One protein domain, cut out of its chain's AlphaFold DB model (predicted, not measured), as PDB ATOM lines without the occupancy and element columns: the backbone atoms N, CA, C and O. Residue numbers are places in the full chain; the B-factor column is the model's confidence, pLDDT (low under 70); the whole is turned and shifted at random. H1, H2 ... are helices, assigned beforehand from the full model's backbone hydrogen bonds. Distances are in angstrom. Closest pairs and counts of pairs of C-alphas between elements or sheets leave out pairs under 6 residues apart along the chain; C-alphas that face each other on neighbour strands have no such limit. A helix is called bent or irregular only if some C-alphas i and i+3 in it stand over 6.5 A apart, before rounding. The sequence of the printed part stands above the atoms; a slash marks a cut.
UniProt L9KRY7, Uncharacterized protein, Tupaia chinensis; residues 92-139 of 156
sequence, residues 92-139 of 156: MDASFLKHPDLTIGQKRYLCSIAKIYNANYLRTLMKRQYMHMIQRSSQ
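This is residues 92 to 139 of the 156 residues of an uncharacterized protein of Tupaia chinensis (UniProt L9KRY7). Two helices, H2 and H3, follow each other end to end and make a long rod, and at the far end of H2 the first residues, with the short helix H1, fold back beside H2 like a small hook. H3 makes the longest part of the rod and is free of any other part, with no core between the helices. The printed part has 48 residues with three named helices, in the order H1, H2, H3, and no named strand; the class is all helix. The whole is extended, with a radius of gyration of the C-alphas of 17.6 A, and the C-alphas span 57 by 17 by 9 A along their three main axes.

Near the first printed residue, Met 92, lies H1, residues 95 to 98. After a tight link of 5 residues comes H2, residues 104 to 116. H1 and H2 are close but not clearly touching, with 1 pair of C-alphas within 8 A: the closest, those of Leu 97 and Lys 107, are 6.4 A apart. The centres of these two helices are 12.2 A apart. A tight link of 2 residues leads from H2 to H3, residues 119 to 138. H2 and H3 meet only through their link. H1 and H3 are apart. Every O i to N i+4 pair is within hydrogen-bond range in H2 and H3. H1, with 4 residues, is too short for such a pair; its 1 pair of O i and N i+3 is within range.

H1 runs from Ser 95, with its C-alpha at (-12.227, 32.517, 5.836), to Lys 98. H2 runs from Ile 104, with its C-alpha at (-8.330, 18.257, 4.441), to Ile 116 and measures 18.7 A from first to last C-alpha. H3, the longest helix with 20 residues, runs from Ala 119 to Ser 138 and measures 27.9 A. C-alpha 138 is at (-37.022, 17.597, 45.140). No helix is bent.

The two C-alphas farthest apart are those of Pro 100 and Gln 139, at 57.0 A. The C-alphas of Met 92 and Gln 139, the first and last printed residues, are 47.4 A apart. Residues 100 to 105 stand free, as do residues 112 to 139, of which 112 to 116 belong to H2 and 119 to 138 to H3. The printed part has no cut, and neither link between helices is long. The mean pLDDT of the printed part is 74.1; the model's confidence is low, under 70, at residues 92 to 100, residue 119 and residues 135 to 139.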
ATOM      1  N   MET A  92     -18.251  26.188   5.826       63.53
ATOM      2  CA  MET A  92     -17.414  26.250   4.618       63.53
ATOM      3  C   MET A  92     -17.068  27.686   4.217       63.53
ATOM      4  O   MET A  92     -16.019  27.896   3.619       63.53
ATOM      5  N   ASP A  93     -17.909  28.660   4.566       63.19
ATOM      6  CA  ASP A  93     -17.691  30.077   4.264       63.19
ATOM      7  C   ASP A  93     -16.769  30.800   5.243       63.19
ATOM      8  O   ASP A  93     -16.414  31.957   5.011       63.19
ATOM      9  N   ALA A  94     -16.315  30.127   6.301       67.62
ATOM     10  CA  ALA A  94     -15.346  30.712   7.202       67.62
ATOM     11  C   ALA A  94     -13.998  30.903   6.486       67.62
ATOM     12  O   ALA A  94     -13.424  29.954   5.946       67.62
ATOM     13  N   SER A  95     -13.474  32.130   6.513       65.19
ATOM     14  CA  SER A  95     -12.227  32.517   5.836       65.19
ATOM     15  C   SER A  95     -11.053  31.598   6.192       65.19
ATOM     16  O   SER A  95     -10.313  31.175   5.306       65.19
ATOM     17  N   PHE A  96     -10.952  31.175   7.457       63.88
ATOM     18  CA  PHE A  96      -9.914  30.252   7.930       63.88
ATOM     19  C   PHE A  96      -9.996  28.837   7.323       63.88
ATOM     20  O   PHE A  96      -8.986  28.144   7.266       63.88
ATOM     21  N   LEU A  97     -11.166  28.396   6.838       63.88
ATOM     22  CA  LEU A  97     -11.340  27.107   6.146       63.88
ATOM     23  C   LEU A  97     -11.147  27.210   4.626       63.88
ATOM     24  O   LEU A  97     -10.967  26.178   3.969       63.88
ATOM     25  N   LYS A  98     -11.159  28.425   4.065       66.62
ATOM     26  CA  LYS A  98     -10.921  28.687   2.637       66.62
ATOM     27  C   LYS A  98      -9.445  28.881   2.285       66.62
ATOM     28  O   LYS A  98      -9.123  28.868   1.102       66.62
ATOM     29  N   HIS A  99      -8.554  28.977   3.275       64.00
ATOM     30  CA  HIS A  99      -7.118  29.021   3.005       64.00
ATOM     31  C   HIS A  99      -6.653  27.740   2.283       64.00
ATOM     32  O   HIS A  99      -6.953  26.631   2.751       64.00
ATOM     33  N   PRO A 100      -5.940  27.877   1.147       65.31
ATOM     34  CA  PRO A 100      -5.445  26.744   0.367       65.31
ATOM     35  C   PRO A 100      -4.385  25.932   1.124       65.31
ATOM     36  O   PRO A 100      -4.249  24.738   0.878       65.31
ATOM     37  N   ASP A 101      -3.717  26.542   2.105       71.31
ATOM     38  CA  ASP A 101      -2.675  25.907   2.924       71.31
ATOM     39  C   ASP A 101      -3.234  24.906   3.944       71.31
ATOM     40  O   ASP A 101      -2.497  24.124   4.548       71.31
ATOM     41  N   LEU A 102      -4.552  24.928   4.164       72.81
ATOM     42  CA  LEU A 102      -5.192  24.077   5.147       72.81
ATOM     43  C   LEU A 102      -5.558  22.733   4.502       72.81
ATOM     44  O   LEU A 102      -6.497  22.616   3.713       72.81
ATOM     45  N   THR A 103      -4.820  21.689   4.858       80.62
ATOM     46  CA  THR A 103      -5.068  20.322   4.390       80.62
ATOM     47  C   THR A 103      -6.444  19.820   4.850       80.62
ATOM     48  O   THR A 103      -6.972  20.213   5.895       80.62
ATOM     49  N   ILE A 104      -7.039  18.890   4.096       80.81
ATOM     50  CA  ILE A 104      -8.330  18.257   4.441       80.81
ATOM     51  C   ILE A 104      -8.332  17.687   5.872       80.81
ATOM     52  O   ILE A 104      -9.346  17.760   6.571       80.81
ATOM     53  N   GLY A 105      -7.195  17.159   6.335       80.56
ATOM     54  CA  GLY A 105      -7.019  16.682   7.708       80.56
ATOM     55  C   GLY A 105      -7.178  17.789   8.752       80.56
ATOM     56  O   GLY A 105      -7.943  17.625   9.702       80.56
ATOM     57  N   GLN A 106      -6.537  18.941   8.544       82.31
ATOM     58  CA  GLN A 106      -6.622  20.100   9.441       82.31
ATOM     59  C   GLN A 106      -8.035  20.692   9.484       82.31
ATOM     60  O   GLN A 106      -8.537  21.009  10.562       82.31
ATOM     61  N   LYS A 107      -8.725  20.759   8.338       82.19
ATOM     62  CA  LYS A 107     -10.135  21.183   8.277       82.19
ATOM     63  C   LYS A 107     -11.034  20.265   9.108       82.19
ATOM     64  O   LYS A 107     -11.862  20.746   9.882       82.19
ATOM     65  N   ARG A 108     -10.839  18.943   8.999       82.75
ATOM     66  CA  ARG A 108     -11.572  17.959   9.815       82.75
ATOM     67  C   ARG A 108     -11.246  18.087  11.301       82.75
ATOM     68  O   ARG A 108     -12.167  18.046  12.114       82.75
ATOM     69  N   TYR A 109      -9.979  18.299  11.650       84.25
ATOM     70  CA  TYR A 109      -9.549  18.505  13.032       84.25
ATOM     71  C   TYR A 109     -10.183  19.761  13.653       84.25
ATOM     72  O   TYR A 109     -10.845  19.664  14.686       84.25
ATOM     73  N   LEU A 110     -10.115  20.914  12.983       84.25
ATOM     74  CA  LEU A 110     -10.741  22.155  13.461       84.25
ATOM     75  C   LEU A 110     -12.262  22.031  13.587       84.25
ATOM     76  O   LEU A 110     -12.840  22.442  14.593       84.25
ATOM     77  N   CYS A 111     -12.920  21.410  12.605       75.75
ATOM     78  CA  CYS A 111     -14.358  21.167  12.669       75.75
ATOM     79  C   CYS A 111     -14.733  20.231  13.832       75.75
ATOM     80  O   CYS A 111     -15.773  20.426  14.459       75.75
ATOM     81  N   SER A 112     -13.900  19.233  14.144       79.25
ATOM     82  CA  SER A 112     -14.128  18.336  15.282       79.25
ATOM     83  C   SER A 112     -14.073  19.080  16.622       79.25
ATOM     84  O   SER A 112     -14.964  18.900  17.451       79.25
ATOM     85  N   ILE A 113     -13.119  20.002  16.783       80.50
ATOM     86  CA  ILE A 113     -13.000  20.853  17.973       80.50
ATOM     87  C   ILE A 113     -14.198  21.802  18.065       80.50
ATOM     88  O   ILE A 113     -14.857  21.864  19.100       80.50
ATOM     89  N   ALA A 114     -14.556  22.481  16.972       79.69
ATOM     90  CA  ALA A 114     -15.710  23.379  16.943       79.69
ATOM     91  C   ALA A 114     -17.026  22.664  17.315       79.69
ATOM     92  O   ALA A 114     -17.871  23.237  18.002       79.69
ATOM     93  N   LYS A 115     -17.190  21.391  16.921       74.81
ATOM     94  CA  LYS A 115     -18.340  20.564  17.328       74.81
ATOM     95  C   LYS A 115     -18.361  20.285  18.834       74.81
ATOM     96  O   LYS A 115     -19.443  20.318  19.416       74.81
ATOM     97  N   ILE A 116     -17.207  20.051  19.462       77.62
ATOM     98  CA  ILE A 116     -17.090  19.822  20.915       77.62
ATOM     99  C   ILE A 116     -17.456  21.091  21.702       77.62
ATOM    100  O   ILE A 116     -18.151  21.010  22.714       77.62
ATOM    101  N   TYR A 117     -17.060  22.265  21.205       70.62
ATOM    102  CA  TYR A 117     -17.297  23.559  21.858       70.62
ATOM    103  C   TYR A 117     -18.589  24.267  21.425       70.62
ATOM    104  O   TYR A 117     -18.810  25.424  21.782       70.62
ATOM    105  N   ASN A 118     -19.482  23.601  20.686       78.62
ATOM    106  CA  ASN A 118     -20.749  24.207  20.291       78.62
ATOM    107  C   ASN A 118     -21.594  24.519  21.539       78.62
ATOM    108  O   ASN A 118     -22.036  23.616  22.255       78.62
ATOM    109  N   ALA A 119     -21.859  25.808  21.765       67.56
ATOM    110  CA  ALA A 119     -22.624  26.309  22.904       67.56
ATOM    111  C   ALA A 119     -23.993  25.624  23.053       67.56
ATOM    112  O   ALA A 119     -24.475  25.450  24.168       67.56
ATOM    113  N   ASN A 120     -24.600  25.158  21.957       72.50
ATOM    114  CA  ASN A 120     -25.868  24.425  21.989       72.50
ATOM    115  C   ASN A 120     -25.736  23.022  22.605       72.50
ATOM    116  O   ASN A 120     -26.629  22.573  23.331       72.50
ATOM    117  N   TYR A 121     -24.615  22.339  22.355       74.69
ATOM    118  CA  TYR A 121     -24.326  21.030  22.940       74.69
ATOM    119  C   TYR A 121     -24.043  21.157  24.441       74.69
ATOM    120  O   TYR A 121     -24.677  20.473  25.247       74.69
ATOM    121  N   LEU A 122     -23.192  22.116  24.824       77.31
ATOM    122  CA  LEU A 122     -22.905  22.426  26.228       77.31
ATOM    123  C   LEU A 122     -24.164  22.873  26.978       77.31
ATOM    124  O   LEU A 122     -24.459  22.351  28.049       77.31
ATOM    125  N   ARG A 123     -24.981  23.751  26.384       80.06
ATOM    126  CA  ARG A 123     -26.265  24.186  26.956       80.06
ATOM    127  C   ARG A 123     -27.213  23.012  27.193       80.06
ATOM    128  O   ARG A 123     -27.876  22.970  28.225       80.06
ATOM    129  N   THR A 124     -27.264  22.045  26.278       79.94
ATOM    130  CA  THR A 124     -28.105  20.845  26.427       79.94
ATOM    131  C   THR A 124     -27.581  19.916  27.522       79.94
ATOM    132  O   THR A 124     -28.369  19.427  28.332       79.94
ATOM    133  N   LEU A 125     -26.264  19.697  27.587       78.62
ATOM    134  CA  LEU A 125     -25.633  18.900  28.643       78.62
ATOM    135  C   LEU A 125     -25.848  19.517  30.027       78.62
ATOM    136  O   LEU A 125     -26.326  18.830  30.931       78.62
ATOM    137  N   MET A 126     -25.585  20.817  30.170       83.56
ATOM    138  CA  MET A 126     -25.776  21.526  31.434       83.56
ATOM    139  C   MET A 126     -27.247  21.563  31.845       83.56
ATOM    140  O   MET A 126     -27.555  21.330  33.009       83.56
ATOM    141  N   LYS A 127     -28.178  21.761  30.901       84.25
ATOM    142  CA  LYS A 127     -29.620  21.708  31.187       84.25
ATOM    143  C   LYS A 127     -30.045  20.327  31.690       84.25
ATOM    144  O   LYS A 127     -30.808  20.248  32.646       84.25
ATOM    145  N   ARG A 128     -29.537  19.238  31.100       80.69
ATOM    146  CA  ARG A 128     -29.819  17.868  31.569       80.69
ATOM    147  C   ARG A 128     -29.263  17.624  32.969       80.69
ATOM    148  O   ARG A 128     -29.997  17.159  33.835       80.69
ATOM    149  N   GLN A 129     -28.003  17.980  33.217       78.69
ATOM    150  CA  GLN A 129     -27.400  17.852  34.548       78.69
ATOM    151  C   GLN A 129     -28.148  18.678  35.600       78.69
ATOM    152  O   GLN A 129     -28.439  18.168  36.681       78.69
ATOM    153  N   TYR A 130     -28.528  19.910  35.265       80.50
ATOM    154  CA  TYR A 130     -29.292  20.784  36.147       80.50
ATOM    155  C   TYR A 130     -30.667  20.197  36.492       80.50
ATOM    156  O   TYR A 130     -31.026  20.132  37.664       80.50
ATOM    157  N   MET A 131     -31.409  19.678  35.508       81.75
ATOM    158  CA  MET A 131     -32.710  19.040  35.752       81.75
ATOM    159  C   MET A 131     -32.590  17.819  36.671       81.75
ATOM    160  O   MET A 131     -33.384  17.665  37.595       81.75
ATOM    161  N   HIS A 132     -31.563  16.985  36.485       77.88
ATOM    162  CA  HIS A 132     -31.322  15.837  37.363       77.88
ATOM    163  C   HIS A 132     -30.922  16.244  38.790       77.88
ATOM    164  O   HIS A 132     -31.295  15.562  39.744       77.88
ATOM    165  N   MET A 133     -30.192  17.352  38.951       75.25
ATOM    166  CA  MET A 133     -29.835  17.899  40.263       75.25
ATOM    167  C   MET A 133     -31.069  18.433  41.003       75.25
ATOM    168  O   MET A 133     -31.293  18.053  42.151       75.25
ATOM    169  N   ILE A 134     -31.905  19.226  40.325       73.75
ATOM    170  CA  ILE A 134     -33.153  19.788  40.869       73.75
ATOM    171  C   ILE A 134     -34.144  18.672  41.236       73.75
ATOM    172  O   ILE A 134     -34.727  18.667  42.323       73.75
ATOM    173  N   GLN A 135     -34.303  17.676  40.360       67.50
ATOM    174  CA  GLN A 135     -35.201  16.544  40.589       67.50
ATOM    175  C   GLN A 135     -34.759  15.698  41.792       67.50
ATOM    176  O   GLN A 135     -35.595  15.274  42.590       67.50
ATOM    177  N   ARG A 136     -33.446  15.498  41.975       61.91
ATOM    178  CA  ARG A 136     -32.903  14.777  43.132       61.91
ATOM    179  C   ARG A 136     -33.017  15.572  44.434       61.91
ATOM    180  O   ARG A 136     -33.237  14.961  45.474       61.91
ATOM    181  N   SER A 137     -32.910  16.902  44.397       59.53
ATOM    182  CA  SER A 137     -33.191  17.741  45.572       59.53
ATOM    183  C   SER A 137     -34.680  17.803  45.921       59.53
ATOM    184  O   SER A 137     -35.013  18.000  47.085       59.53
ATOM    185  N   SER A 138     -35.567  17.594  44.942       59.38
ATOM    186  CA  SER A 138     -37.022  17.597  45.140       59.38
ATOM    187  C   SER A 138     -37.591  16.237  45.572       59.38
ATOM    188  O   SER A 138     -38.679  16.190  46.138       59.38
ATOM    189  N   GLN A 139     -36.877  15.126  45.350       58.50
ATOM    190  CA  GLN A 139     -37.238  13.787  45.839       58.50
ATOM    191  C   GLN A 139     -36.639  13.513  47.226       58.50
ATOM    192  O   GLN A 139     -35.887  12.562  47.434       58.50
TER     193      GLN A 139